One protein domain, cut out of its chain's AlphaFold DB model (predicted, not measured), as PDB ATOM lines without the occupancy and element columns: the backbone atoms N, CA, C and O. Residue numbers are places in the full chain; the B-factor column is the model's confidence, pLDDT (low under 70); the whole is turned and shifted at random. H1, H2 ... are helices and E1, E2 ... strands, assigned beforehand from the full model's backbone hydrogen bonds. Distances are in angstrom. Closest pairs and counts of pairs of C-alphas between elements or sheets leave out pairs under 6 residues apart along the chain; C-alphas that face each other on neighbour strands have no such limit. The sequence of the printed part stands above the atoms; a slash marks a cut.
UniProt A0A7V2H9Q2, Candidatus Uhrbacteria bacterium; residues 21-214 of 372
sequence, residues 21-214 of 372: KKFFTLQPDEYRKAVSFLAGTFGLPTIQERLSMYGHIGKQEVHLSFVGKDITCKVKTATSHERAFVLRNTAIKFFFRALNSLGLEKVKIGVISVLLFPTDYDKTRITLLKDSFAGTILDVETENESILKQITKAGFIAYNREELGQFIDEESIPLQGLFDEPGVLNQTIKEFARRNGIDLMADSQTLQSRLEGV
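This is residues 21 to 214 of the 372 residues of a protein of Candidatus Uhrbacteria bacterium (UniProt A0A7V2H9Q2). One long, twisted sheet makes the body, with its two longest strands, E2 and E6, side by side through the middle; E3, E4 and E5 continue it beyond E2, and E7, E8 and E1 beyond E6. H1 and H3 pack over the E7, E8 and E1 end, H5 packs over E2 and E6, and H6 lies off the sheet after a long link. The printed part has 194 residues with six named helices and nine named strands, which follow one another along the chain as E1, then H1, then E2, E3, E4 and E5, then H2, then E6, E7 and E8, then H3 and H4, then E9, then H5 and H6; the class is mixed, helices and strands, and the sheet is branched at E6, which has the three neighbours E2, E7 and E9, with its neighbour pairs antiparallel. It is compact, with a radius of gyration of the C-alphas of 18.5 A and spans of 53 by 45 by 31 A.

E1, residues 21 to 26, begins at C-alpha 21 (-45.058, -10.011, -43.712). H1 is residues 30 to 42, 17.6 A long, and E2 residues 46 to 57, 33.7 A. E3 is residues 60 to 67, 22.9 A; E4 70 to 76; E5 82 to 88; H2 92 to 101. E6, residues 106 to 117, spans 33.5 A from C-alpha 106 (-15.719, 0.788, -45.263). E7 is residues 125 to 132, E8 135 to 142, H3 145 to 153, H4 163 to 167, E9 175 to 177 and H5 187 to 195. H6, residues 207 to 212, ends at C-alpha 212 (-6.801, -26.603, -37.419).

E6 has E2 on one side, with N 50 and O 112 2.8 A apart, and E7 and E9 on the other, with N 115 and O 128 2.9 A and N 107 and O 176 2.8 A apart. E2 E3 E4 E5 and E6 E7 E8 are meanders, each strand the antiparallel neighbour of the one before; N 53 and O 64, N 63 and O 74, N 73 and O 85 and N 127 and O 139 are 2.8, 2.8, 2.9 and 2.8 A apart. Edge strand E1 neighbours E8, with N 24 and O 138 2.8 A apart. H1 is over E7 and, only just, E8 with 3 C-alphas, at a height over the sheet of 9.5 A; the closest C-alphas of H1 and E8, Tyr 31 and Thr 136, are 7.4 A apart. H3 runs along E8; their closest C-alphas, Val 140 and Leu 148, are 7.7 A apart. H5 has a height over the sheet of 9.3 A; its closest C-alphas with E2 are Phe 192 and Leu 51, 7.0 A apart. H2 and H4 only graze the sheet; H6 is not on it. Every O i to N i+4 pair is within hydrogen-bond range in H1, H2, H3, H5 and H6; H4 has 0 of 1, but 2 of 2 O i to N i+3 pairs.

The two C-alphas farthest apart, Lys 153 and Ser 204, are 55.5 A apart. The printed part has no cut, and the one long link is H5 to H6, 11 residues. Mean pLDDT of the printed part is 86.0; residues 80, 122, 201 to 205, 209 to 210 and 212 to 214 are under 70.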
ATOM      1  N   LYS A  21     -46.358 -10.095 -44.365       90.00
ATOM      2  CA  LYS A  21     -45.058 -10.011 -43.712       90.00
ATOM      3  C   LYS A  21     -45.144  -9.019 -42.563       90.00
ATOM      4  O   LYS A  21     -45.510  -7.865 -42.788       90.00
ATOM      5  N   LYS A  22     -44.829  -9.471 -41.353       90.75
ATOM      6  CA  LYS A  22     -44.838  -8.660 -40.133       90.75
ATOM      7  C   LYS A  22     -43.529  -8.828 -39.382       90.75
ATOM      8  O   LYS A  22     -42.933  -9.902 -39.394       90.75
ATOM      9  N   PHE A  23     -43.101  -7.747 -38.748       91.88
ATOM     10  CA  PHE A  23     -41.912  -7.720 -37.915       91.88
ATOM     11  C   PHE A  23     -42.327  -7.408 -36.487       91.88
ATOM     12  O   PHE A  23     -43.267  -6.653 -36.284       91.88
ATOM     13  N   PHE A  24     -41.640  -7.968 -35.505       90.81
ATOM     14  CA  PHE A  24     -41.858  -7.651 -34.099       90.81
ATOM     15  C   PHE A  24     -40.494  -7.366 -33.491       90.81
ATOM     16  O   PHE A  24     -39.594  -8.199 -33.610       90.81
ATOM     17  N   THR A  25     -40.306  -6.192 -32.897       87.69
ATOM     18  CA  THR A  25     -39.092  -5.913 -32.129       87.69
ATOM     19  C   THR A  25     -39.277  -6.465 -30.725       87.69
ATOM     20  O   THR A  25     -40.373  -6.412 -30.171       87.69
ATOM     21  N   LEU A  26     -38.222  -7.066 -30.186       86.38
ATOM     22  CA  LEU A  26     -38.239  -7.678 -28.864       86.38
ATOM     23  C   LEU A  26     -37.244  -6.964 -27.965       86.38
ATOM     24  O   LEU A  26     -36.081  -6.783 -28.342       86.38
ATOM     25  N   GLN A  27     -37.682  -6.632 -26.756       84.00
ATOM     26  CA  GLN A  27     -36.776  -6.192 -25.704       84.00
ATOM     27  C   GLN A  27     -35.874  -7.359 -25.243       84.00
ATOM     28  O   GLN A  27     -36.230  -8.535 -25.416       84.00
ATOM     29  N   PRO A  28     -34.688  -7.087 -24.662       78.81
ATOM     30  CA  PRO A  28     -33.748  -8.136 -24.253       78.81
ATOM     31  C   PRO A  28     -34.344  -9.201 -23.314       78.81
ATOM     32  O   PRO A  28     -33.998 -10.382 -23.397       78.81
ATOM     33  N   ASP A  29     -35.263  -8.806 -22.437       81.25
ATOM     34  CA  ASP A  29     -35.988  -9.660 -21.494       81.25
ATOM     35  C   ASP A  29     -37.142 -10.448 -22.147       81.25
ATOM     36  O   ASP A  29     -37.496 -11.541 -21.691       81.25
ATOM     37  N   GLU A  30     -37.678  -9.960 -23.266       86.94
ATOM     38  CA  GLU A  30     -38.701 -10.644 -24.062       86.94
ATOM     39  C   GLU A  30     -38.123 -11.749 -24.944       86.94
ATOM     40  O   GLU A  30     -38.823 -12.719 -25.238       86.94
ATOM     41  N   TYR A  31     -36.841 -11.664 -25.315       87.06
ATOM     42  CA  TYR A  31     -36.184 -12.657 -26.170       87.06
ATOM     43  C   TYR A  31     -36.391 -14.091 -25.663       87.06
ATOM     44  O   TYR A  31     -36.816 -14.969 -26.415       87.06
ATOM     45  N   ARG A  32     -36.157 -14.342 -24.367       85.38
ATOM     46  CA  ARG A  32     -36.326 -15.686 -23.782       85.38
ATOM     47  C   ARG A  32     -37.781 -16.152 -23.820       85.38
ATOM     48  O   ARG A  32     -38.038 -17.327 -24.081       85.38
ATOM     49  N   LYS A  33     -38.729 -15.237 -23.582       87.81
ATOM     50  CA  LYS A  33     -40.169 -15.527 -23.650       87.81
ATOM     51  C   LYS A  33     -40.568 -15.893 -25.080       87.81
ATOM     52  O   LYS A  33     -41.202 -16.926 -25.276       87.81
ATOM     53  N   ALA A  34     -40.126 -15.112 -26.066       90.69
ATOM     54  CA  ALA A  34     -40.373 -15.360 -27.484       90.69
ATOM     55  C   ALA A  34     -39.788 -16.695 -27.939       90.69
ATOM     56  O   ALA A  34     -40.508 -17.511 -28.504       90.69
ATOM     57  N   VAL A  35     -38.521 -16.968 -27.628       89.38
ATOM     58  CA  VAL A  35     -37.881 -18.245 -27.965       89.38
ATOM     59  C   VAL A  35     -38.641 -19.421 -27.355       89.38
ATOM     60  O   VAL A  35     -38.924 -20.383 -28.062       89.38
ATOM     61  N   SER A  36     -39.007 -19.355 -26.071       85.69
ATOM     62  CA  SER A  36     -39.738 -20.446 -25.415       85.69
ATOM     63  C   SER A  36     -41.146 -20.635 -25.987       85.69
ATOM     64  O   SER A  36     -41.587 -21.773 -26.135       85.69
ATOM     65  N   PHE A  37     -41.853 -19.545 -26.302       90.12
ATOM     66  CA  PHE A  37     -43.175 -19.587 -26.927       90.12
ATOM     67  C   PHE A  37     -43.109 -20.198 -28.331       90.12
ATOM     68  O   PHE A  37     -43.840 -21.144 -28.630       90.12
ATOM     69  N   LEU A  38     -42.202 -19.696 -29.171       91.31
ATOM     70  CA  LEU A  38     -42.025 -20.172 -30.538       91.31
ATOM     71  C   LEU A  38     -41.560 -21.629 -30.551       91.31
ATOM     72  O   LEU A  38     -42.107 -22.420 -31.306       91.31
ATOM     73  N   ALA A  39     -40.636 -22.016 -29.666       87.38
ATOM     74  CA  ALA A  39     -40.174 -23.398 -29.574       87.38
ATOM     75  C   ALA A  39     -41.270 -24.360 -29.091       87.38
ATOM     76  O   ALA A  39     -41.376 -25.478 -29.588       87.38
ATOM     77  N   GLY A  40     -42.111 -23.926 -28.148       83.62
ATOM     78  CA  GLY A  40     -43.247 -24.717 -27.677       83.62
ATOM     79  C   GLY A  40     -44.369 -24.858 -28.709       83.62
ATOM     80  O   GLY A  40     -45.066 -25.869 -28.698       83.62
ATOM     81  N   THR A  41     -44.530 -23.869 -29.592       87.12
ATOM     82  CA  THR A  41     -45.618 -23.825 -30.584       87.12
ATOM     83  C   THR A  41     -45.215 -24.446 -31.919       87.12
ATOM     84  O   THR A  41     -45.986 -25.195 -32.508       87.12
ATOM     85  N   PHE A  42     -44.007 -24.140 -32.390       86.38
ATOM     86  CA  PHE A  42     -43.518 -24.483 -33.727       86.38
ATOM     87  C   PHE A  42     -42.367 -25.497 -33.705       86.38
ATOM     88  O   PHE A  42     -41.915 -25.922 -34.756       86.38
ATOM     89  N   GLY A  43     -41.887 -25.912 -32.529       83.12
ATOM     90  CA  GLY A  43     -40.751 -26.827 -32.399       83.12
ATOM     91  C   GLY A  43     -39.395 -26.118 -32.378       83.12
ATOM     92  O   GLY A  43     -39.290 -24.893 -32.421       83.12
ATOM     93  N   LEU A  44     -38.321 -26.900 -32.254       84.06
ATOM     94  CA  LEU A  44     -36.972 -26.356 -32.115       84.06
ATOM     95  C   LEU A  44     -36.503 -25.624 -33.379       84.06
ATOM     96  O   LEU A  44     -36.628 -26.168 -34.476       84.06
ATOM     97  N   PRO A  45     -35.900 -24.430 -33.245       89.62
ATOM     98  CA  PRO A  45     -35.383 -23.716 -34.395       89.62
ATOM     99  C   PRO A  45     -34.081 -24.338 -34.906       89.62
ATOM    100  O   PRO A  45     -33.244 -24.806 -34.133       89.62
ATOM    101  N   THR A  46     -33.852 -24.229 -36.213       88.50
ATOM    102  CA  THR A  46     -32.501 -24.334 -36.771       88.50
ATOM    103  C   THR A  46     -31.737 -23.062 -36.426       88.50
ATOM    104  O   THR A  46     -32.195 -21.955 -36.712       88.50
ATOM    105  N   ILE A  47     -30.573 -23.221 -35.802       88.12
ATOM    106  CA  ILE A  47     -29.698 -22.119 -35.406       88.12
ATOM    107  C   ILE A  47     -28.617 -21.947 -36.467       88.12
ATOM    108  O   ILE A  47     -27.922 -22.902 -36.808       88.12
ATOM    109  N   GLN A  48     -28.443 -20.721 -36.952       89.81
ATOM    110  CA  GLN A  48     -27.357 -20.364 -37.860       89.81
ATOM    111  C   GLN A  48     -26.842 -18.954 -37.568       89.81
ATOM    112  O   GLN A  48     -27.582 -18.093 -37.093       89.81
ATOM    113  N   GLU A  49     -25.578 -18.696 -37.890       91.38
ATOM    114  CA  GLU A  49     -25.031 -17.342 -37.870       91.38
ATOM    115  C   GLU A  49     -25.182 -16.682 -39.239       91.38
ATOM    116  O   GLU A  49     -25.088 -17.328 -40.287       91.38
ATOM    117  N   ARG A  50     -25.382 -15.365 -39.228       94.38
ATOM    118  CA  ARG A  50     -25.448 -14.547 -40.432       94.38
ATOM    119  C   ARG A  50     -24.557 -13.323 -40.305       94.38
ATOM    120  O   ARG A  50     -24.898 -12.389 -39.581       94.38
ATOM    121  N   LEU A  51     -23.470 -13.273 -41.071       95.06
ATOM    122  CA  LEU A  51     -22.692 -12.044 -41.232       95.06
ATOM    123  C   LEU A  51     -23.467 -11.103 -42.155       95.06
ATOM    124  O   LEU A  51     -23.778 -11.452 -43.293       95.06
ATOM    125  N   SER A  52     -23.809  -9.925 -41.655       94.94
ATOM    126  CA  SER A  52     -24.508  -8.880 -42.397       94.94
ATOM    127  C   SER A  52     -23.605  -7.666 -42.490       94.94
ATOM    128  O   SER A  52     -23.061  -7.218 -41.484       94.94
ATOM    129  N   MET A  53     -23.430  -7.149 -43.699       95.06
ATOM    130  CA  MET A  53     -22.630  -5.958 -43.932       95.06
ATOM    131  C   MET A  53     -23.382  -4.961 -44.783       95.06
ATOM    132  O   MET A  53     -24.182  -5.327 -45.648       95.06
ATOM    133  N   TYR A  54     -23.086  -3.701 -44.524       93.12
ATOM    134  CA  TYR A  54     -23.721  -2.570 -45.157       93.12
ATOM    135  C   TYR A  54     -22.680  -1.514 -45.500       93.12
ATOM    136  O   TYR A  54     -21.900  -1.126 -44.637       93.12
ATOM    137  N   GLY A  55     -22.665  -1.032 -46.735       94.06
ATOM    138  CA  GLY A  55     -21.777   0.055 -47.133       94.06
ATOM    139  C   GLY A  55     -22.155   0.638 -48.483       94.06
ATOM    140  O   GLY A  55     -23.219   0.339 -49.025       94.06
ATOM    141  N   HIS A  56     -21.271   1.469 -49.023       93.56
ATOM    142  CA  HIS A  56     -21.527   2.214 -50.249       93.56
ATOM    143  C   HIS A  56     -20.420   2.005 -51.282       93.56
ATOM    144  O   HIS A  56     -19.243   1.963 -50.939       93.56
ATOM    145  N   ILE A  57     -20.813   1.908 -52.555       93.31
ATOM    146  CA  ILE A  57     -19.922   1.985 -53.718       93.31
ATOM    147  C   ILE A  57     -20.364   3.192 -54.547       93.31
ATOM    148  O   ILE A  57     -21.376   3.151 -55.256       93.31
ATOM    149  N   GLY A  58     -19.646   4.307 -54.415       90.69
ATOM    150  CA  GLY A  58     -20.086   5.589 -54.966       90.69
ATOM    151  C   GLY A  58     -21.467   5.977 -54.424       90.69
ATOM    152  O   GLY A  58     -21.640   6.156 -53.225       90.69
ATOM    153  N   LYS A  59     -22.471   6.082 -55.306       90.38
ATOM    154  CA  LYS A  59     -23.871   6.401 -54.944       90.38
ATOM    155  C   LYS A  59     -24.756   5.167 -54.720       90.38
ATOM    156  O   LYS A  59     -25.976   5.301 -54.634       90.38
ATOM    157  N   GLN A  60     -24.183   3.966 -54.748       91.88
ATOM    158  CA  GLN A  60     -24.929   2.720 -54.611       91.88
ATOM    159  C   GLN A  60     -24.794   2.175 -53.197       91.88
ATOM    160  O   GLN A  60     -23.690   2.033 -52.681       91.88
ATOM    161  N   GLU A  61     -25.930   1.840 -52.610       92.19
ATOM    162  CA  GLU A  61     -26.052   1.189 -51.315       92.19
ATOM    163  C   GLU A  61     -25.907  -0.327 -51.516       92.19
ATOM    164  O   GLU A  61     -26.611  -0.925 -52.336       92.19
ATOM    165  N   VAL A  62     -24.972  -0.958 -50.808       93.62
ATOM    166  CA  VAL A  62     -24.655  -2.384 -50.941       93.62
ATOM    167  C   VAL A  62     -24.899  -3.088 -49.612       93.62
ATOM    168  O   VAL A  62     -24.264  -2.788 -48.603       93.62
ATOM    169  N   HIS A  63     -25.789  -4.078 -49.629       93.88
ATOM    170  CA  HIS A  63     -26.038  -4.975 -48.507       93.88
ATOM    171  C   HIS A  63     -25.526  -6.367 -48.846       93.88
ATOM    172  O   HIS A  63     -25.934  -6.975 -49.838       93.88
ATOM    173  N   LEU A  64     -24.682  -6.903 -47.979       94.06
ATOM    174  CA  LEU A  64     -24.151  -8.249 -48.097       94.06
ATOM    175  C   LEU A  64     -24.637  -9.083 -46.920       94.06
ATOM    176  O   LEU A  64     -24.655  -8.621 -45.781       94.06
ATOM    177  N   SER A  65     -25.017 -10.324 -47.187       93.56
ATOM    178  CA  SER A  65     -25.432 -11.268 -46.160       93.56
ATOM    179  C   SER A  65     -24.845 -12.639 -46.444       93.56
ATOM    180  O   SER A  65     -25.001 -13.148 -47.550       93.56
ATOM    181  N   PHE A  66     -24.177 -13.221 -45.455       93.25
ATOM    182  CA  PHE A  66     -23.544 -14.528 -45.547       93.25
ATOM    183  C   PHE A  66     -24.238 -15.478 -44.588       93.25
ATOM    184  O   PHE A  66     -24.368 -15.162 -43.408       93.25
ATOM    185  N   VAL A  67     -24.639 -16.641 -45.087       90.56
ATOM    186  CA  VAL A  67     -25.143 -17.757 -44.284       90.56
ATOM    187  C   VAL A  67     -24.347 -18.986 -44.701       90.56
ATOM    188  O   VAL A  67     -24.498 -19.491 -45.815       90.56
ATOM    189  N   GLY A  68     -23.414 -19.411 -43.849       86.94
ATOM    190  CA  GLY A  68     -22.388 -20.372 -44.250       86.94
ATOM    191  C   GLY A  68     -21.652 -19.902 -45.512       86.94
ATOM    192  O   GLY A  68     -21.095 -18.809 -45.550       86.94
ATOM    193  N   LYS A  69     -21.672 -20.720 -46.571       85.81
ATOM    194  CA  LYS A  69     -20.990 -20.431 -47.849       85.81
ATOM    195  C   LYS A  69     -21.833 -19.618 -48.833       85.81
ATOM    196  O   LYS A  69     -21.326 -19.244 -49.892       85.81
ATOM    197  N   ASP A  70     -23.098 -19.365 -48.522       90.69
ATOM    198  CA  ASP A  70     -24.002 -18.654 -49.418       90.69
ATOM    199  C   ASP A  70     -23.984 -17.158 -49.117       90.69
ATOM    200  O   ASP A  70     -24.126 -16.725 -47.974       90.69
ATOM    201  N   ILE A  71     -23.817 -16.364 -50.170       90.81
ATOM    202  CA  ILE A  71     -23.774 -14.906 -50.136       90.81
ATOM    203  C   ILE A  71     -24.983 -14.377 -50.881       90.81
ATOM    204  O   ILE A  71     -25.172 -14.649 -52.064       90.81
ATOM    205  N   THR A  72     -25.760 -13.542 -50.210       93.44
ATOM    206  CA  THR A  72     -26.744 -12.676 -50.850       93.44
ATOM    207  C   THR A  72     -26.181 -11.266 -50.902       93.44
ATOM    208  O   THR A  72     -25.873 -10.686 -49.864       93.44
ATOM    209  N   CYS A  73     -26.072 -10.705 -52.100       92.00
ATOM    210  CA  CYS A  73     -25.731  -9.303 -52.294       92.00
ATOM    211  C   CYS A  73     -26.931  -8.565 -52.870       92.00
ATOM    212  O   CYS A  73     -27.550  -9.017 -53.838       92.00
ATOM    213  N   LYS A  74     -27.261  -7.432 -52.262       92.81
ATOM    214  CA  LYS A  74     -28.302  -6.525 -52.717       92.81
ATOM    215  C   LYS A  74     -27.688  -5.164 -52.956       92.81
ATOM    216  O   LYS A  74     -27.031  -4.626 -52.075       92.81
ATOM    217  N   VAL A  75     -27.938  -4.615 -54.132       91.12
ATOM    218  CA  VAL A  75     -27.485  -3.283 -54.514       91.12
ATOM    219  C   VAL A  75     -28.712  -2.427 -54.754       91.12
ATOM    220  O   VAL A  75     -29.592  -2.815 -55.529       91.12
ATOM    221  N   LYS A  76     -28.774  -1.277 -54.094       89.75
ATOM    222  CA  LYS A  76     -29.838  -0.292 -54.241       89.75
ATOM    223  C   LYS A  76     -29.248   1.006 -54.779       89.75
ATOM    224  O   LYS A  76     -28.240   1.513 -54.295       89.75
ATOM    225  N   THR A  77     -29.852   1.513 -55.847       86.62
ATOM    226  CA  THR A  77     -29.474   2.795 -56.449       86.62
ATOM    227  C   THR A  77     -30.272   3.938 -55.826       86.62
ATOM    228  O   THR A  77     -31.349   3.718 -55.274       86.62
ATOM    229  N   ALA A  78     -29.803   5.178 -56.003       78.62
ATOM    230  CA  ALA A  78     -30.560   6.381 -55.634       78.62
ATOM    231  C   ALA A  78     -31.965   6.438 -56.275       78.62
ATOM    232  O   ALA A  78     -32.896   6.987 -55.700       78.62
ATOM    233  N   THR A  79     -32.149   5.804 -57.439       78.75
ATOM    234  CA  THR A  79     -33.448   5.663 -58.122       78.75
ATOM    235  C   THR A  79     -34.309   4.507 -57.588       78.75
ATOM    236  O   THR A  79     -35.296   4.128 -58.211       78.75
ATOM    237  N   SER A  80     -33.946   3.927 -56.440       68.69
ATOM    238  CA  SER A  80     -34.663   2.841 -55.752       68.69
ATOM    239  C   SER A  80     -34.785   1.521 -56.528       68.69
ATOM    240  O   SER A  80     -35.601   0.663 -56.183       68.69
ATOM    241  N   HIS A  81     -33.950   1.292 -57.545       76.00
ATOM    242  CA  HIS A  81     -33.857  -0.027 -58.167       76.00
ATOM    243  C   HIS A  81     -33.011  -0.958 -57.290       76.00
ATOM    244  O   HIS A  81     -31.795  -0.803 -57.196       76.00
ATOM    245  N   GLU A  82     -33.660  -1.941 -56.660       84.19
ATOM    246  CA  GLU A  82     -32.999  -3.024 -55.922       84.19
ATOM    247  C   GLU A  82     -32.657  -4.171 -56.885       84.19
ATOM    248  O   GLU A  82     -33.534  -4.742 -57.541       84.19
ATOM    249  N   ARG A  83     -31.376  -4.538 -56.957       86.31
ATOM    250  CA  ARG A  83     -30.905  -5.760 -57.620       86.31
ATOM    251  C   ARG A  83     -30.363  -6.703 -56.562       86.31
ATOM    252  O   ARG A  83     -29.535  -6.299 -55.758       86.31
ATOM    253  N   ALA A  84     -30.802  -7.956 -56.584       88.12
ATOM    254  CA  ALA A  84     -30.326  -8.987 -55.671       88.12
ATOM    255  C   ALA A  84     -29.698 -10.137 -56.459       88.12
ATOM    256  O   ALA A  84     -30.264 -10.582 -57.459       88.12
ATOM    257  N   PHE A  85     -28.558 -10.630 -55.993       87.56
ATOM    258  CA  PHE A  85     -27.901 -11.811 -56.536       87.56
ATOM    259  C   PHE A  85     -27.418 -12.721 -55.413       87.56
ATOM    260  O   PHE A  85     -27.054 -12.267 -54.329       87.56
ATOM    261  N   VAL A  86     -27.444 -14.023 -55.694       88.31
ATOM    262  CA  VAL A  86     -26.994 -15.071 -54.778       88.31
ATOM    263  C   VAL A  86     -25.766 -15.732 -55.385       88.31
ATOM    264  O   VAL A  86     -25.772 -16.114 -56.557       88.31
ATOM    265  N   LEU A  87     -24.707 -15.837 -54.595       87.88
ATOM    266  CA  LEU A  87     -23.431 -16.422 -54.977       87.88
ATOM    267  C   LEU A  87     -23.044 -17.446 -53.917       87.88
ATOM    268  O   LEU A  87     -23.171 -17.180 -52.729       87.88
ATOM    269  N   ARG A  88     -22.523 -18.592 -54.339       85.06
ATOM    270  CA  ARG A  88     -21.884 -19.537 -53.423       85.06
ATOM    271  C   ARG A  88     -20.395 -19.251 -53.423       85.06
ATOM    272  O   ARG A  88     -19.777 -19.274 -54.487       85.06
ATOM    273  N   ASN A  89     -19.833 -18.959 -52.260       76.19
ATOM    274  CA  ASN A  89     -18.444 -18.561 -52.140       76.19
ATOM    275  C   ASN A  89     -17.615 -19.635 -51.445       76.19
ATOM    276  O   ASN A  89     -17.909 -20.064 -50.331       76.19
ATOM    277  N   THR A  90     -16.560 -20.058 -52.129       71.56
ATOM    278  CA  THR A  90     -15.558 -20.989 -51.613       71.56
ATOM    279  C   THR A  90     -14.281 -20.289 -51.159       71.56
ATOM    280  O   THR A  90     -13.488 -20.920 -50.478       71.56
ATOM    281  N   ALA A  91     -14.087 -19.010 -51.497       78.69
ATOM    282  CA  ALA A  91     -12.888 -18.239 -51.185       78.69
ATOM    283  C   ALA A  91     -13.246 -16.791 -50.786       78.69
ATOM    284  O   ALA A  91     -13.204 -15.839 -51.574       78.69
ATOM    285  N   ILE A  92     -13.616 -16.622 -49.516       83.81
ATOM    286  CA  ILE A  92     -14.195 -15.376 -48.997       83.81
ATOM    287  C   ILE A  92     -13.248 -14.170 -49.095       83.81
ATOM    288  O   ILE A  92     -13.683 -13.060 -49.399       83.81
ATOM    289  N   LYS A  93     -11.937 -14.394 -48.954       84.12
ATOM    290  CA  LYS A  93     -10.910 -13.349 -49.059       84.12
ATOM    291  C   LYS A  93     -10.855 -12.707 -50.450       84.12
ATOM    292  O   LYS A  93     -10.778 -11.486 -50.549       84.12
ATOM    293  N   PHE A  94     -10.919 -13.500 -51.523       85.31
ATOM    294  CA  PHE A  94     -10.906 -12.970 -52.894       85.31
ATOM    295  C   PHE A  94     -12.163 -12.168 -53.205       85.31
ATOM    296  O   PHE A  94     -12.078 -11.112 -53.826       85.31
ATOM    297  N   PHE A  95     -13.312 -12.631 -52.715       88.88
ATOM    298  CA  PHE A  95     -14.562 -11.893 -52.849       88.88
ATOM    299  C   PHE A  95     -14.477 -10.506 -52.202       88.88
ATOM    300  O   PHE A  95     -14.812  -9.515 -52.846       88.88
ATOM    301  N   PHE A  96     -13.954 -10.408 -50.978       90.88
ATOM    302  CA  PHE A  96     -13.767  -9.107 -50.333       90.88
ATOM    303  C   PHE A  96     -12.703  -8.242 -51.003       90.88
ATOM    304  O   PHE A  96     -12.895  -7.035 -51.099       90.88
ATOM    305  N   ARG A  97     -11.622  -8.828 -51.537       90.38
ATOM    306  CA  ARG A  97     -10.635  -8.078 -52.334       90.38
ATOM    307  C   ARG A  97     -11.269  -7.473 -53.583       90.38
ATOM    308  O   ARG A  97     -10.999  -6.316 -53.896       90.38
ATOM    309  N   ALA A  98     -12.125  -8.230 -54.270       90.44
ATOM    310  CA  ALA A  98     -12.855  -7.738 -55.432       90.44
ATOM    311  C   ALA A  98     -13.794  -6.585 -55.051       90.44
ATOM    312  O   ALA A  98     -13.774  -5.551 -55.706       90.44
ATOM    313  N   LEU A  99     -14.555  -6.714 -53.958       91.75
ATOM    314  CA  LEU A  99     -15.419  -5.635 -53.466       91.75
ATOM    315  C   LEU A  99     -14.638  -4.381 -53.059       91.75
ATOM    316  O   LEU A  99     -15.034  -3.278 -53.426       91.75
ATOM    317  N   ASN A 100     -13.512  -4.548 -52.364       92.06
ATOM    318  CA  ASN A 100     -12.633  -3.442 -51.994       92.06
ATOM    319  C   ASN A 100     -12.072  -2.737 -53.240       92.06
ATOM    320  O   ASN A 100     -12.075  -1.516 -53.312       92.06
ATOM    321  N   SER A 101     -11.685  -3.503 -54.267       91.44
ATOM    322  CA  SER A 101     -11.217  -2.960 -55.556       91.44
ATOM    323  C   SER A 101     -12.319  -2.236 -56.339       91.44
ATOM    324  O   SER A 101     -12.027  -1.377 -57.163       91.44
ATOM    325  N   LEU A 102     -13.587  -2.574 -56.084       92.75
ATOM    326  CA  LEU A 102     -14.750  -1.863 -56.620       92.75
ATOM    327  C   LEU A 102     -15.105  -0.604 -55.807       92.75
ATOM    328  O   LEU A 102     -16.051   0.082 -56.174       92.75
ATOM    329  N   GLY A 103     -14.373  -0.295 -54.730       93.75
ATOM    330  CA  GLY A 103     -14.567   0.898 -53.901       93.75
ATOM    331  C   GLY A 103     -15.388   0.682 -52.626       93.75
ATOM    332  O   GLY A 103     -15.746   1.658 -51.972       93.75
ATOM    333  N   LEU A 104     -15.704  -0.565 -52.248       94.06
ATOM    334  CA  LEU A 104     -16.342  -0.863 -50.959       94.06
ATOM    335  C   LEU A 104     -15.278  -0.960 -49.854       94.06
ATOM    336  O   LEU A 104     -14.913  -2.055 -49.441       94.06
ATOM    337  N   GLU A 105     -14.754   0.176 -49.404       90.56
ATOM    338  CA  GLU A 105     -13.639   0.199 -48.443       90.56
ATOM    339  C   GLU A 105     -14.103   0.035 -46.993       90.56
ATOM    340  O   GLU A 105     -13.529  -0.745 -46.228       90.56
ATOM    341  N   LYS A 106     -15.166   0.759 -46.620       93.19
ATOM    342  CA  LYS A 106     -15.719   0.788 -45.263       93.19
ATOM    343  C   LYS A 106     -17.155   0.284 -45.242       93.19
ATOM    344  O   LYS A 106     -17.990   0.700 -46.047       93.19
ATOM    345  N   VAL A 107     -17.445  -0.591 -44.288       95.12
ATOM    346  CA  VAL A 107     -18.752  -1.213 -44.090       95.12
ATOM    347  C   VAL A 107     -19.123  -1.241 -42.610       95.12
ATOM    348  O   VAL A 107     -18.274  -1.393 -41.738       95.12
ATOM    349  N   LYS A 108     -20.415  -1.139 -42.313       94.81
ATOM    350  CA  LYS A 108     -20.976  -1.553 -41.026       94.81
ATOM    351  C   LYS A 108     -21.048  -3.078 -41.034       94.81
ATOM    352  O   LYS A 108     -21.589  -3.647 -41.984       94.81
ATOM    353  N   ILE A 109     -20.503  -3.737 -40.015       94.88
ATOM    354  CA  ILE A 109     -20.427  -5.204 -39.919       94.88
ATOM    355  C   ILE A 109     -21.208  -5.660 -38.688       94.88
ATOM    356  O   ILE A 109     -21.026  -5.113 -37.605       94.88
ATOM    357  N   GLY A 110     -22.062  -6.671 -38.847       93.81
ATOM    358  CA  GLY A 110     -22.804  -7.285 -37.748       93.81
ATOM    359  C   GLY A 110     -22.909  -8.797 -37.920       93.81
ATOM    360  O   GLY A 110     -23.184  -9.286 -39.017       93.81
ATOM    361  N   VAL A 111     -22.702  -9.546 -36.837       93.81
ATOM    362  CA  VAL A 111     -22.917 -10.999 -36.804       93.81
ATOM    363  C   VAL A 111     -24.214 -11.270 -36.061       93.81
ATOM    364  O   VAL A 111     -24.324 -11.006 -34.872       93.81
ATOM    365  N   ILE A 112     -25.197 -11.790 -36.787       93.62
ATOM    366  CA  ILE A 112     -26.571 -11.950 -36.315       93.62
ATOM    367  C   ILE A 112     -26.818 -13.432 -36.060       93.62
ATOM    368  O   ILE A 112     -26.562 -14.256 -36.942       93.62
ATOM    369  N   SER A 113     -27.359 -13.777 -34.895       92.00
ATOM    370  CA  SER A 113     -27.849 -15.139 -34.660       92.00
ATOM    371  C   SER A 113     -29.255 -15.273 -35.233       92.00
ATOM    372  O   SER A 113     -30.138 -14.469 -34.934       92.00
ATOM    373  N   VAL A 114     -29.465 -16.271 -36.084       93.31
ATOM    374  CA  VAL A 114     -30.722 -16.499 -36.797       93.31
ATOM    375  C   VAL A 114     -31.314 -17.826 -36.346       93.31
ATOM    376  O   VAL A 114     -30.710 -18.881 -36.533       93.31
ATOM    377  N   LEU A 115     -32.507 -17.766 -35.762       93.56
ATOM    378  CA  LEU A 115     -33.292 -18.922 -35.346       93.56
ATOM    379  C   LEU A 115     -34.444 -19.097 -36.339       93.56
ATOM    380  O   LEU A 115     -35.352 -18.267 -36.404       93.56
ATOM    381  N   LEU A 116     -34.384 -20.161 -37.135       93.19
ATOM    382  CA  LEU A 116     -35.403 -20.527 -38.116       93.19
ATOM    383  C   LEU A 116     -36.331 -21.575 -37.509       93.19
ATOM    384  O   LEU A 116     -35.921 -22.721 -37.338       93.19
ATOM    385  N   PHE A 117     -37.564 -21.200 -37.183       91.31
ATOM    386  CA  PHE A 117     -38.526 -22.145 -36.623       91.31
ATOM    387  C   PHE A 117     -39.165 -22.970 -37.744       91.31
ATOM    388  O   PHE A 117     -39.576 -22.382 -38.753       91.31
ATOM    389  N   PRO A 118     -39.229 -24.306 -37.600       85.19
ATOM    390  CA  PRO A 118     -39.905 -25.144 -38.570       85.19
ATOM    391  C   PRO A 118     -41.398 -24.840 -38.535       85.19
ATOM    392  O   PRO A 118     -41.957 -24.468 -37.507       85.19
ATOM    393  N   THR A 119     -42.048 -24.957 -39.683       82.06
ATOM    394  CA  THR A 119     -43.493 -24.794 -39.774       82.06
ATOM    395  C   THR A 119     -44.017 -25.803 -40.773       82.06
ATOM    396  O   THR A 119     -43.497 -25.863 -41.884       82.06
ATOM    397  N   ASP A 120     -45.090 -26.507 -40.430       72.88
ATOM    398  CA  ASP A 120     -45.713 -27.510 -41.310       72.88
ATOM    399  C   ASP A 120     -46.402 -26.892 -42.544       72.88
ATOM    400  O   ASP A 120     -46.998 -27.579 -43.367       72.88
ATOM    401  N   TYR A 121     -46.348 -25.565 -42.672       70.75
ATOM    402  CA  TYR A 121     -46.967 -24.803 -43.742       70.75
ATOM    403  C   TYR A 121     -45.888 -24.320 -44.714       70.75
ATOM    404  O   TYR A 121     -45.142 -23.400 -44.381       70.75
ATOM    405  N   ASP A 122     -45.880 -24.840 -45.945       68.88
ATOM    406  CA  ASP A 122     -44.903 -24.533 -47.016       68.88
ATOM    407  C   ASP A 122     -44.684 -23.036 -47.314       68.88
ATOM    408  O   ASP A 122     -43.731 -22.635 -47.987       68.88
ATOM    409  N   LYS A 123     -45.591 -22.176 -46.849       83.81
ATOM    410  CA  LYS A 123     -45.578 -20.732 -47.101       83.81
ATOM    411  C   LYS A 123     -45.445 -19.882 -45.844       83.81
ATOM    412  O   LYS A 123     -45.600 -18.664 -45.929       83.81
ATOM    413  N   THR A 124     -45.174 -20.503 -44.701       89.69
ATOM    414  CA  THR A 124     -44.886 -19.800 -43.455       89.69
ATOM    415  C   THR A 124     -43.382 -19.828 -43.206       89.69
ATOM    416  O   THR A 124     -42.725 -20.849 -43.356       89.69
ATOM    417  N   ARG A 125     -42.813 -18.685 -42.833       92.88
ATOM    418  CA  ARG A 125     -41.442 -18.579 -42.349       92.88
ATOM    419  C   ARG A 125     -41.438 -17.726 -41.097       92.88
ATOM    420  O   ARG A 125     -41.793 -16.551 -41.150       92.88
ATOM    421  N   ILE A 126     -40.995 -18.321 -39.999       94.88
ATOM    422  CA  ILE A 126     -40.821 -17.646 -38.716       94.88
ATOM    423  C   ILE A 126     -39.324 -17.598 -38.429       94.88
ATOM    424  O   ILE A 126     -38.652 -18.625 -38.335       94.88
ATOM    425  N   THR A 127     -38.774 -16.392 -38.356       95.44
ATOM    426  CA  THR A 127     -37.340 -16.164 -38.197       95.44
ATOM    427  C   THR A 127     -37.096 -15.181 -37.072       95.44
ATOM    428  O   THR A 127     -37.522 -14.037 -37.151       95.44
ATOM    429  N   LEU A 128     -36.363 -15.598 -36.048       94.94
ATOM    430  CA  LEU A 128     -35.923 -14.712 -34.982       94.94
ATOM    431  C   LEU A 128     -34.462 -14.318 -35.217       94.94
ATOM    432  O   LEU A 128     -33.576 -15.167 -35.284       94.94
ATOM    433  N   LEU A 129     -34.230 -13.021 -35.380       93.88
ATOM    434  CA  LEU A 129     -32.934 -12.390 -35.582       93.88
ATOM    435  C   LEU A 129     -32.503 -11.761 -34.261       93.88
ATOM    436  O   LEU A 129     -33.129 -10.809 -33.804       93.88
ATOM    437  N   LYS A 130     -31.438 -12.272 -33.655       91.56
ATOM    438  CA  LYS A 130     -30.849 -11.711 -32.440       91.56
ATOM    439  C   LYS A 130     -29.610 -10.892 -32.800       91.56
ATOM    440  O   LYS A 130     -28.835 -11.315 -33.660       91.56
ATOM    441  N   ASP A 131     -29.437  -9.759 -32.127       89.06
ATOM    442  CA  ASP A 131     -28.281  -8.868 -32.286       89.06
ATOM    443  C   ASP A 131     -28.171  -8.291 -33.717       89.06
ATOM    444  O   ASP A 131     -27.091  -8.172 -34.294       89.06
ATOM    445  N   SER A 132     -29.316  -7.963 -34.336       90.69
ATOM    446  CA  SER A 132     -29.338  -7.241 -35.615       90.69
ATOM    447  C   SER A 132     -29.093  -5.742 -35.417       90.69
ATOM    448  O   SER A 132     -29.200  -5.232 -34.306       90.69
ATOM    449  N   PHE A 133     -28.840  -5.009 -36.506       88.25
ATOM    450  CA  PHE A 133     -28.682  -3.549 -36.452       88.25
ATOM    451  C   PHE A 133     -29.923  -2.797 -35.938       88.25
ATOM    452  O   PHE A 133     -29.784  -1.678 -35.471       88.25
ATOM    453  N   ALA A 134     -31.115  -3.403 -36.001       87.38
ATOM    454  CA  ALA A 134     -32.351  -2.863 -35.415       87.38
ATOM    455  C   ALA A 134     -32.730  -3.579 -34.098       87.38
ATOM    456  O   ALA A 134     -33.895  -3.614 -33.705       87.38
ATOM    457  N   GLY A 135     -31.763  -4.222 -33.437       88.25
ATOM    458  CA  GLY A 135     -31.980  -5.011 -32.229       88.25
ATOM    459  C   GLY A 135     -32.475  -6.430 -32.513       88.25
ATOM    460  O   GLY A 135     -32.152  -7.035 -33.541       88.25
ATOM    461  N   THR A 136     -33.237  -6.999 -31.581       91.56
ATOM    462  CA  THR A 136     -33.807  -8.342 -31.738       91.56
ATOM    463  C   THR A 136     -35.139  -8.254 -32.478       91.56
ATOM    464  O   THR A 136     -36.047  -7.554 -32.037       91.56
ATOM    465  N   ILE A 137     -35.267  -8.973 -33.596       93.44
ATOM    466  CA  ILE A 137     -36.422  -8.894 -34.498       93.44
ATOM    467  C   ILE A 137     -36.976 -10.287 -34.778       93.44
ATOM    468  O   ILE A 137     -36.263 -11.161 -35.264       93.44
ATOM    469  N   LEU A 138     -38.271 -10.474 -34.568       94.69
ATOM    470  CA  LEU A 138     -39.032 -11.607 -35.079       94.69
ATOM    471  C   LEU A 138     -39.648 -11.234 -36.439       94.69
ATOM    472  O   LEU A 138     -40.494 -10.352 -36.520       94.69
ATOM    473  N   ASP A 139     -39.211 -11.887 -37.512       94.38
ATOM    474  CA  ASP A 139     -39.752 -11.787 -38.875       94.38
ATOM    475  C   ASP A 139     -40.713 -12.960 -39.123       94.38
ATOM    476  O   ASP A 139     -40.312 -14.126 -39.067       94.38
ATOM    477  N   VAL A 140     -41.982 -12.645 -39.399       93.56
ATOM    478  CA  VAL A 140     -43.027 -13.620 -39.722       93.56
ATOM    479  C   VAL A 140     -43.568 -13.329 -41.115       93.56
ATOM    480  O   VAL A 140     -44.207 -12.303 -41.354       93.56
ATOM    481  N   GLU A 141     -43.350 -14.262 -42.035       93.12
ATOM    482  CA  GLU A 141     -43.943 -14.266 -43.371       93.12
ATOM    483  C   GLU A 141     -44.933 -15.430 -43.453       93.12
ATOM    484  O   GLU A 141     -44.531 -16.572 -43.265       93.12
ATOM    485  N   THR A 142     -46.222 -15.175 -43.686       91.44
ATOM    486  CA  THR A 142     -47.242 -16.235 -43.746       91.44
ATOM    487  C   THR A 142     -48.467 -15.828 -44.565       91.44
ATOM    488  O   THR A 142     -48.775 -14.646 -44.706       91.44
ATOM    489  N   GLU A 143     -49.189 -16.813 -45.098       90.12
ATOM    490  CA  GLU A 143     -50.547 -16.638 -45.638       90.12
ATOM    491  C   GLU A 143     -51.625 -16.947 -44.578       90.12
ATOM    492  O   GLU A 143     -52.801 -16.673 -44.797       90.12
ATOM    493  N   ASN A 144     -51.240 -17.490 -43.416       89.19
ATOM    494  CA  ASN A 144     -52.158 -17.917 -42.366       89.19
ATOM    495  C   ASN A 144     -52.277 -16.855 -41.261       89.19
ATOM    496  O   ASN A 144     -51.411 -16.715 -40.395       89.19
ATOM    497  N   GLU A 145     -53.396 -16.134 -41.251       88.88
ATOM    498  CA  GLU A 145     -53.675 -15.082 -40.267       88.88
ATOM    499  C   GLU A 145     -53.744 -15.606 -38.821       88.88
ATOM    500  O   GLU A 145     -53.434 -14.873 -37.881       88.88
ATOM    501  N   SER A 146     -54.105 -16.880 -38.617       90.00
ATOM    502  CA  SER A 146     -54.173 -17.460 -37.270       90.00
ATOM    503  C   SER A 146     -52.804 -17.503 -36.586       90.00
ATOM    504  O   SER A 146     -52.726 -17.267 -35.383       90.00
ATOM    505  N   ILE A 147     -51.721 -17.704 -37.349       89.75
ATOM    506  CA  ILE A 147     -50.345 -17.689 -36.833       89.75
ATOM    507  C   ILE A 147     -49.993 -16.288 -36.329       89.75
ATOM    508  O   ILE A 147     -49.490 -16.139 -35.216       89.75
ATOM    509  N   LEU A 148     -50.317 -15.249 -37.104       88.62
ATOM    510  CA  LEU A 148     -50.099 -13.862 -36.682       88.62
ATOM    511  C   LEU A 148     -50.908 -13.533 -35.424       88.62
ATOM    512  O   LEU A 148     -50.350 -12.986 -34.477       88.62
ATOM    513  N   LYS A 149     -52.184 -13.936 -35.366       89.38
ATOM    514  CA  LYS A 149     -53.034 -13.749 -34.177       89.38
ATOM    515  C   LYS A 149     -52.460 -14.439 -32.940       89.38
ATOM    516  O   LYS A 149     -52.486 -13.851 -31.863       89.38
ATOM    517  N   GLN A 150     -51.924 -15.653 -33.079       90.50
ATOM    518  CA  GLN A 150     -51.276 -16.368 -31.975       90.50
ATOM    519  C   GLN A 150     -50.034 -15.628 -31.464       90.50
ATOM    520  O   GLN A 150     -49.883 -15.466 -30.256       90.50
ATOM    521  N   ILE A 151     -49.183 -15.133 -32.371       89.50
ATOM    522  CA  ILE A 151     -47.971 -14.380 -32.015       89.50
ATOM    523  C   ILE A 151     -48.334 -13.042 -31.358       89.50
ATOM    524  O   ILE A 151     -47.802 -12.717 -30.301       89.50
ATOM    525  N   THR A 152     -49.289 -12.288 -31.906       88.31
ATOM    526  CA  THR A 152     -49.745 -11.027 -31.298       88.31
ATOM    527  C   THR A 152     -50.393 -11.254 -29.930       88.31
ATOM    528  O   THR A 152     -50.149 -10.491 -29.000       88.31
ATOM    529  N   LYS A 153     -51.165 -12.338 -29.754       88.88
ATOM    530  CA  LYS A 153     -51.765 -12.700 -28.458       88.88
ATOM    531  C   LYS A 153     -50.718 -13.040 -27.391       88.88
ATOM    532  O   LYS A 153     -51.003 -12.890 -26.206       88.88
ATOM    533  N   ALA A 154     -49.516 -13.458 -27.787       86.44
ATOM    534  CA  ALA A 154     -48.398 -13.663 -26.867       86.44
ATOM    535  C   ALA A 154     -47.789 -12.346 -26.336       86.44
ATOM    536  O   ALA A 154     -46.903 -12.395 -25.487       86.44
ATOM    537  N   GLY A 155     -48.283 -11.185 -26.791       83.50
ATOM    538  CA  GLY A 155     -47.918  -9.862 -26.278       83.50
ATOM    539  C   GLY A 155     -46.864  -9.121 -27.102       83.50
ATOM    540  O   GLY A 155     -46.460  -8.035 -26.708       83.50
ATOM    541  N   PHE A 156     -46.429  -9.667 -28.241       85.62
ATOM    542  CA  PHE A 156     -45.426  -9.020 -29.090       85.62
ATOM    543  C   PHE A 156     -46.041  -7.908 -29.946       85.62
ATOM    544  O   PHE A 156     -47.060  -8.112 -30.617       85.62
ATOM    545  N   ILE A 157     -45.389  -6.743 -29.972       81.50
ATOM    546  CA  ILE A 157     -45.835  -5.579 -30.745       81.50
ATOM    547  C   ILE A 157     -45.385  -5.728 -32.200       81.50
ATOM    548  O   ILE A 157     -44.206  -5.936 -32.485       81.50
ATOM    549  N   ALA A 158     -46.343  -5.642 -33.121       83.19
ATOM    550  CA  ALA A 158     -46.086  -5.751 -34.550       83.19
ATOM    551  C   ALA A 158     -45.754  -4.385 -35.157       83.19
ATOM    552  O   ALA A 158     -46.490  -3.422 -34.963       83.19
ATOM    553  N   TYR A 159     -44.717  -4.363 -35.983       81.50
ATOM    554  CA  TYR A 159     -44.264  -3.231 -36.773       81.50
ATOM    555  C   TYR A 159     -44.264  -3.577 -38.264       81.50
ATOM    556  O   TYR A 159     -44.094  -4.731 -38.689       81.50
ATOM    557  N   ASN A 160     -44.441  -2.552 -39.085       80.06
ATOM    558  CA  ASN A 160     -44.212  -2.617 -40.518       80.06
ATOM    559  C   ASN A 160     -42.721  -2.414 -40.834       80.06
ATOM    560  O   ASN A 160     -41.928  -1.974 -40.006       80.06
ATOM    561  N   ARG A 161     -42.310  -2.745 -42.066       78.75
ATOM    562  CA  ARG A 161     -40.894  -2.656 -42.467       78.75
ATOM    563  C   ARG A 161     -40.336  -1.234 -42.372       78.75
ATOM    564  O   ARG A 161     -39.167  -1.074 -42.052       78.75
ATOM    565  N   GLU A 162     -41.152  -0.243 -42.703       79.38
ATOM    566  CA  GLU A 162     -40.777   1.177 -42.688       79.38
ATOM    567  C   GLU A 162     -40.532   1.663 -41.256       79.38
ATOM    568  O   GLU A 162     -39.550   2.348 -40.994       79.38
ATOM    569  N   GLU A 163     -41.351   1.194 -40.313       79.94
ATOM    570  CA  GLU A 163     -41.229   1.498 -38.886       79.94
ATOM    571  C   GLU A 163     -39.970   0.878 -38.269       79.94
ATOM    572  O   GLU A 163     -39.447   1.414 -37.301       79.94
ATOM    573  N   LEU A 164     -39.417  -0.207 -38.833       80.44
ATOM    574  CA  LEU A 164     -38.162  -0.775 -38.324       80.44
ATOM    575  C   LEU A 164     -36.973   0.187 -38.436       80.44
ATOM    576  O   LEU A 164     -36.034   0.075 -37.649       80.44
ATOM    577  N   GLY A 165     -37.009   1.119 -39.396       76.31
ATOM    578  CA  GLY A 165     -35.944   2.103 -39.587       76.31
ATOM    579  C   GLY A 165     -35.720   2.978 -38.352       76.31
ATOM    580  O   GLY A 165     -34.586   3.347 -38.081       76.31
ATOM    581  N   GLN A 166     -36.763   3.219 -37.550       80.81
ATOM    582  CA  GLN A 166     -36.669   4.047 -36.342       80.81
ATOM    583  C   GLN A 166     -35.828   3.413 -35.224       80.81
ATOM    584  O   GLN A 166     -35.415   4.104 -34.301       80.81
ATOM    585  N   PHE A 167     -35.595   2.097 -35.285       80.56
ATOM    586  CA  PHE A 167     -34.798   1.368 -34.294       80.56
ATOM    587  C   PHE A 167     -33.332   1.221 -34.703       80.56
ATOM    588  O   PHE A 167     -32.535   0.696 -33.927       80.56
ATOM    589  N   ILE A 168     -32.976   1.627 -35.925       81.75
ATOM    590  CA  ILE A 168     -31.592   1.607 -36.383       81.75
ATOM    591  C   ILE A 168     -30.980   2.953 -36.017       81.75
ATOM    592  O   ILE A 168     -31.167   3.941 -36.722       81.75
ATOM    593  N   ASP A 169     -30.214   2.977 -34.932       79.56
ATOM    594  CA  ASP A 169     -29.303   4.087 -34.678       79.56
ATOM    595  C   ASP A 169     -28.082   3.923 -35.589       79.56
ATOM    596  O   ASP A 169     -27.089   3.269 -35.257       79.56
ATOM    597  N   GLU A 170     -28.198   4.454 -36.803       73.94
ATOM    598  CA  GLU A 170     -27.165   4.330 -37.820       73.94
ATOM    599  C   GLU A 170     -25.824   4.941 -37.407       73.94
ATOM    600  O   GLU A 170     -24.793   4.446 -37.873       73.94
ATOM    601  N   GLU A 171     -25.831   5.977 -36.570       73.94
ATOM    602  CA  GLU A 171     -24.626   6.667 -36.109       73.94
ATOM    603  C   GLU A 171     -23.881   5.847 -35.051       73.94
ATOM    604  O   GLU A 171     -22.651   5.878 -35.001       73.94
ATOM    605  N   SER A 172     -24.601   5.031 -34.273       79.94
ATOM    606  CA  SER A 172     -24.002   4.152 -33.260       79.94
ATOM    607  C   SER A 172     -23.181   2.986 -33.825       79.94
ATOM    608  O   SER A 172     -22.368   2.397 -33.110       79.94
ATOM    609  N   ILE A 173     -23.373   2.624 -35.100       85.44
ATOM    610  CA  ILE A 173     -22.731   1.449 -35.700       85.44
ATOM    611  C   ILE A 173     -21.444   1.877 -36.423       85.44
ATOM    612  O   ILE A 173     -21.518   2.494 -37.493       85.44
ATOM    613  N   PRO A 174     -20.255   1.505 -35.912       89.56
ATOM    614  CA  PRO A 174     -18.995   1.973 -36.467       89.56
ATOM    615  C   PRO A 174     -18.747   1.408 -37.868       89.56
ATOM    616  O   PRO A 174     -18.943   0.219 -38.139       89.56
ATOM    617  N   LEU A 175     -18.254   2.274 -38.753       92.38
ATOM    618  CA  LEU A 175     -17.713   1.877 -40.046       92.38
ATOM    619  C   LEU A 175     -16.350   1.208 -39.855       92.38
ATOM    620  O   LEU A 175     -15.435   1.796 -39.285       92.38
ATOM    621  N   GLN A 176     -16.212  -0.002 -40.381       94.00
ATOM    622  CA  GLN A 176     -15.001  -0.812 -40.308       94.00
ATOM    623  C   GLN A 176     -14.468  -1.089 -41.711       94.00
ATOM    624  O   GLN A 176     -15.241  -1.215 -42.661       94.00
ATOM    625  N   GLY A 177     -13.148  -1.189 -41.857       92.88
ATOM    626  CA  GLY A 177     -12.543  -1.636 -43.109       92.88
ATOM    627  C   GLY A 177     -12.873  -3.103 -43.392       92.88
ATOM    628  O   GLY A 177     -12.990  -3.903 -42.466       92.88
ATOM    629  N   LEU A 178     -12.983  -3.490 -44.668       91.44
ATOM    630  CA  LEU A 178     -12.996  -4.919 -45.036       91.44
ATOM    631  C   LEU A 178     -11.661  -5.608 -44.703       91.44
ATOM    632  O   LEU A 178     -11.618  -6.816 -44.450       91.44
ATOM    633  N   PHE A 179     -10.581  -4.829 -44.711       90.88
ATOM    634  CA  PHE A 179      -9.232  -5.241 -44.364       90.88
ATOM    635  C   PHE A 179      -8.672  -4.284 -43.310       90.88
ATOM    636  O   PHE A 179      -8.824  -3.070 -43.436       90.88
ATOM    637  N   ASP A 180      -8.019  -4.842 -42.300       84.12
ATOM    638  CA  ASP A 180      -7.248  -4.116 -41.298       84.12
ATOM    639  C   ASP A 180      -5.853  -3.772 -41.874       84.12
ATOM    640  O   ASP A 180      -5.406  -4.372 -42.862       84.12
ATOM    641  N   GLU A 181      -5.122  -2.837 -41.259       72.88
ATOM    642  CA  GLU A 181      -3.687  -2.621 -41.527       72.88
ATOM    643  C   GLU A 181      -2.942  -3.882 -41.053       72.88
ATOM    644  O   GLU A 181      -2.951  -4.123 -39.845       72.88
ATOM    645  N   PRO A 182      -2.411  -4.788 -41.913       75.12
ATOM    646  CA  PRO A 182      -1.715  -4.640 -43.199       75.12
ATOM    647  C   PRO A 182      -2.332  -5.477 -44.362       75.12
ATOM    648  O   PRO A 182      -1.740  -6.440 -44.859       75.12
ATOM    649  N   GLY A 183      -3.549  -5.152 -44.809       79.88
ATOM    650  CA  GLY A 183      -4.240  -5.880 -45.896       79.88
ATOM    651  C   GLY A 183      -4.792  -7.245 -45.467       79.88
ATOM    652  O   GLY A 183      -5.049  -8.141 -46.284       79.88
ATOM    653  N   VAL A 184      -4.951  -7.418 -44.160       85.94
ATOM    654  CA  VAL A 184      -5.436  -8.631 -43.515       85.94
ATOM    655  C   VAL A 184      -6.947  -8.506 -43.325       85.94
ATOM    656  O   VAL A 184      -7.432  -7.447 -42.976       85.94
ATOM    657  N   LEU A 185      -7.716  -9.569 -43.586       88.62
ATOM    658  CA  LEU A 185      -9.183  -9.507 -43.502       88.62
ATOM    659  C   LEU A 185      -9.640  -9.094 -42.092       88.62
ATOM    660  O   LEU A 185      -9.072  -9.595 -41.117       88.62
ATOM    661  N   ASN A 186     -10.668  -8.247 -42.012       92.88
ATOM    662  CA  ASN A 186     -11.247  -7.787 -40.751       92.88
ATOM    663  C   ASN A 186     -11.506  -8.948 -39.776       92.88
ATOM    664  O   ASN A 186     -12.002 -10.017 -40.164       92.88
ATOM    665  N   GLN A 187     -11.161  -8.735 -38.506       90.88
ATOM    666  CA  GLN A 187     -11.207  -9.774 -37.479       90.88
ATOM    667  C   GLN A 187     -12.602 -10.398 -37.301       90.88
ATOM    668  O   GLN A 187     -12.713 -11.624 -37.252       90.88
ATOM    669  N   THR A 188     -13.672  -9.599 -37.310       92.38
ATOM    670  CA  THR A 188     -15.051 -10.103 -37.202       92.38
ATOM    671  C   THR A 188     -15.409 -11.023 -38.370       92.38
ATOM    672  O   THR A 188     -16.020 -12.078 -38.182       92.38
ATOM    673  N   ILE A 189     -14.985 -10.669 -39.587       92.25
ATOM    674  CA  ILE A 189     -15.214 -11.490 -40.782       92.25
ATOM    675  C   ILE A 189     -14.449 -12.819 -40.686       92.25
ATOM    676  O   ILE A 189     -15.001 -13.875 -41.007       92.25
ATOM    677  N   LYS A 190     -13.188 -12.791 -40.234       89.25
ATOM    678  CA  LYS A 190     -12.384 -14.009 -40.044       89.25
ATOM    679  C   LYS A 190     -12.990 -14.941 -39.006       89.25
ATOM    680  O   LYS A 190     -13.053 -16.144 -39.241       89.25
ATOM    681  N   GLU A 191     -13.417 -14.406 -37.866       89.00
ATOM    682  CA  GLU A 191     -14.017 -15.200 -36.795       89.00
ATOM    683  C   GLU A 191     -15.309 -15.863 -37.258       89.00
ATOM    684  O   GLU A 191     -15.477 -17.070 -37.069       89.00
ATOM    685  N   PHE A 192     -16.168 -15.114 -37.956       89.69
ATOM    686  CA  PHE A 192     -17.355 -15.671 -38.599       89.69
ATOM    687  C   PHE A 192     -16.994 -16.806 -39.567       89.69
ATOM    688  O   PHE A 192     -17.568 -17.892 -39.482       89.69
ATOM    689  N   ALA A 193     -16.016 -16.592 -40.454       87.31
ATOM    690  CA  ALA A 193     -15.576 -17.604 -41.411       87.31
ATOM    691  C   ALA A 193     -15.054 -18.874 -40.718       87.31
ATOM    692  O   ALA A 193     -15.458 -19.977 -41.085       87.31
ATOM    693  N   ARG A 194     -14.238 -18.717 -39.669       83.56
ATOM    694  CA  ARG A 194     -13.676 -19.816 -38.869       83.56
ATOM    695  C   ARG A 194     -14.763 -20.650 -38.185       83.56
ATOM    696  O   ARG A 194     -14.716 -21.877 -38.237       83.56
ATOM    697  N   ARG A 195     -15.759 -19.998 -37.569       82.94
ATOM    698  CA  ARG A 195     -16.886 -20.682 -36.902       82.94
ATOM    699  C   ARG A 195     -17.822 -21.386 -37.882       82.94
ATOM    700  O   ARG A 195     -18.404 -22.405 -37.540       82.94
ATOM    701  N   ASN A 196     -17.941 -20.873 -39.106       82.25
ATOM    702  CA  ASN A 196     -18.840 -21.414 -40.128       82.25
ATOM    703  C   ASN A 196     -18.124 -22.315 -41.158       82.25
ATOM    704  O   ASN A 196     -18.710 -22.659 -42.187       82.25
ATOM    705  N   GLY A 197     -16.862 -22.697 -40.912       78.81
ATOM    706  CA  GLY A 197     -16.091 -23.589 -41.791       78.81
ATOM    707  C   GLY A 197     -15.888 -23.037 -43.208       78.81
ATOM    708  O   GLY A 197     -15.874 -23.793 -44.190       78.81
ATOM    709  N   ILE A 198     -15.799 -21.712 -43.336       81.44
ATOM    710  CA  ILE A 198     -15.537 -21.020 -44.596       81.44
ATOM    711  C   ILE A 198     -14.026 -20.900 -44.762       81.44
ATOM    712  O   ILE A 198     -13.334 -20.361 -43.901       81.44
ATOM    713  N   ASP A 199     -13.526 -21.385 -45.893       74.81
ATOM    714  CA  ASP A 199     -12.103 -21.346 -46.197       74.81
ATOM    715  C   ASP A 199     -11.634 -19.899 -46.435       74.81
ATOM    716  O   ASP A 199     -12.143 -19.179 -47.304       74.81
ATOM    717  N   LEU A 200     -10.665 -19.470 -45.626       75.75
ATOM    718  CA  LEU A 200     -10.029 -18.158 -45.711       75.75
ATOM    719  C   LEU A 200      -8.821 -18.149 -46.671       75.75
ATOM    720  O   LEU A 200      -8.400 -17.063 -47.078       75.75
ATOM    721  N   MET A 201      -8.256 -19.315 -47.018       65.88
ATOM    722  CA  MET A 201      -6.898 -19.485 -47.567       65.88
ATOM    723  C   MET A 201      -6.820 -20.574 -48.661       65.88
ATOM    724  O   MET A 201      -5.885 -21.375 -48.677       65.88
ATOM    725  N   ALA A 202      -7.788 -20.593 -49.581       57.81
ATOM    726  CA  ALA A 202      -8.086 -21.717 -50.480       57.81
ATOM    727  C   ALA A 202      -6.957 -22.252 -51.401       57.81
ATOM    728  O   ALA A 202      -7.159 -23.300 -52.008       57.81
ATOM    729  N   ASP A 203      -5.776 -21.631 -51.496       52.19
ATOM    730  CA  ASP A 203      -4.827 -21.959 -52.574       52.19
ATOM    731  C   ASP A 203      -3.580 -22.781 -52.175       52.19
ATOM    732  O   ASP A 203      -2.777 -23.082 -53.051       52.19
ATOM    733  N   SER A 204      -3.364 -23.189 -50.910       53.56
ATOM    734  CA  SER A 204      -2.169 -24.017 -50.570       53.56
ATOM    735  C   SER A 204      -2.150 -24.691 -49.184       53.56
ATOM    736  O   SER A 204      -1.085 -24.892 -48.602       53.56
ATOM    737  N   GLN A 205      -3.297 -25.065 -48.615       63.28
ATOM    738  CA  GLN A 205      -3.313 -25.692 -47.287       63.28
ATOM    739  C   GLN A 205      -3.327 -27.223 -47.324       63.28
ATOM    740  O   GLN A 205      -4.067 -27.848 -48.086       63.28
ATOM    741  N   THR A 206      -2.541 -27.831 -46.433       75.19
ATOM    742  CA  THR A 206      -2.626 -29.265 -46.131       75.19
ATOM    743  C   THR A 206      -3.961 -29.579 -45.444       75.19
ATOM    744  O   THR A 206      -4.610 -28.700 -44.868       75.19
ATOM    745  N   LEU A 207      -4.387 -30.849 -45.462       71.31
ATOM    746  CA  LEU A 207      -5.573 -31.296 -44.717       71.31
ATOM    747  C   LEU A 207      -5.488 -30.911 -43.227       71.31
ATOM    748  O   LEU A 207      -6.492 -30.517 -42.640       71.31
ATOM    749  N   GLN A 208      -4.288 -30.985 -42.642       76.38
ATOM    750  CA  GLN A 208      -4.029 -30.601 -41.257       76.38
ATOM    751  C   GLN A 208      -4.360 -29.126 -41.010       76.38
ATOM    752  O   GLN A 208      -5.155 -28.829 -40.123       76.38
ATOM    753  N   SER A 209      -3.848 -28.210 -41.837       68.44
ATOM    754  CA  SER A 209      -4.136 -26.777 -41.690       68.44
ATOM    755  C   SER A 209      -5.628 -26.461 -41.856       68.44
ATOM    756  O   SER A 209      -6.158 -25.582 -41.179       68.44
ATOM    757  N   ARG A 210      -6.338 -27.220 -42.703       67.69
ATOM    758  CA  ARG A 210      -7.798 -27.095 -42.845       67.69
ATOM    759  C   ARG A 210      -8.542 -27.559 -41.594       67.69
ATOM    760  O   ARG A 210      -9.537 -26.940 -41.241       67.69
ATOM    761  N   LEU A 211      -8.082 -28.625 -40.935       71.44
ATOM    762  CA  LEU A 211      -8.664 -29.114 -39.680       71.44
ATOM    763  C   LEU A 211      -8.397 -28.149 -38.519       71.44
ATOM    764  O   LEU A 211      -9.317 -27.844 -37.770       71.44
ATOM    765  N   GLU A 212      -7.177 -27.620 -38.414       68.75
ATOM    766  CA  GLU A 212      -6.801 -26.603 -37.419       68.75
ATOM    767  C   GLU A 212      -7.569 -25.282 -37.617       68.75
ATOM    768  O   GLU A 212      -7.849 -24.561 -36.660       68.75
ATOM    769  N   GLY A 213      -7.952 -24.974 -38.861       65.44
ATOM    770  CA  GLY A 213      -8.755 -23.804 -39.211       65.44
ATOM    771  C   GLY A 213     -10.246 -23.913 -38.872       65.44
ATOM    772  O   GLY A 213     -10.944 -22.900 -38.926       65.44
ATOM    773  N   VAL A 214     -10.760 -25.095 -38.518       69.06
ATOM    774  CA  VAL A 214     -12.159 -25.269 -38.100       69.06
ATOM    775  C   VAL A 214     -12.250 -25.138 -36.584       69.06
ATOM    776  O   VAL A 214     -11.614 -25.873 -35.835       69.06
TER     777      VAL A 214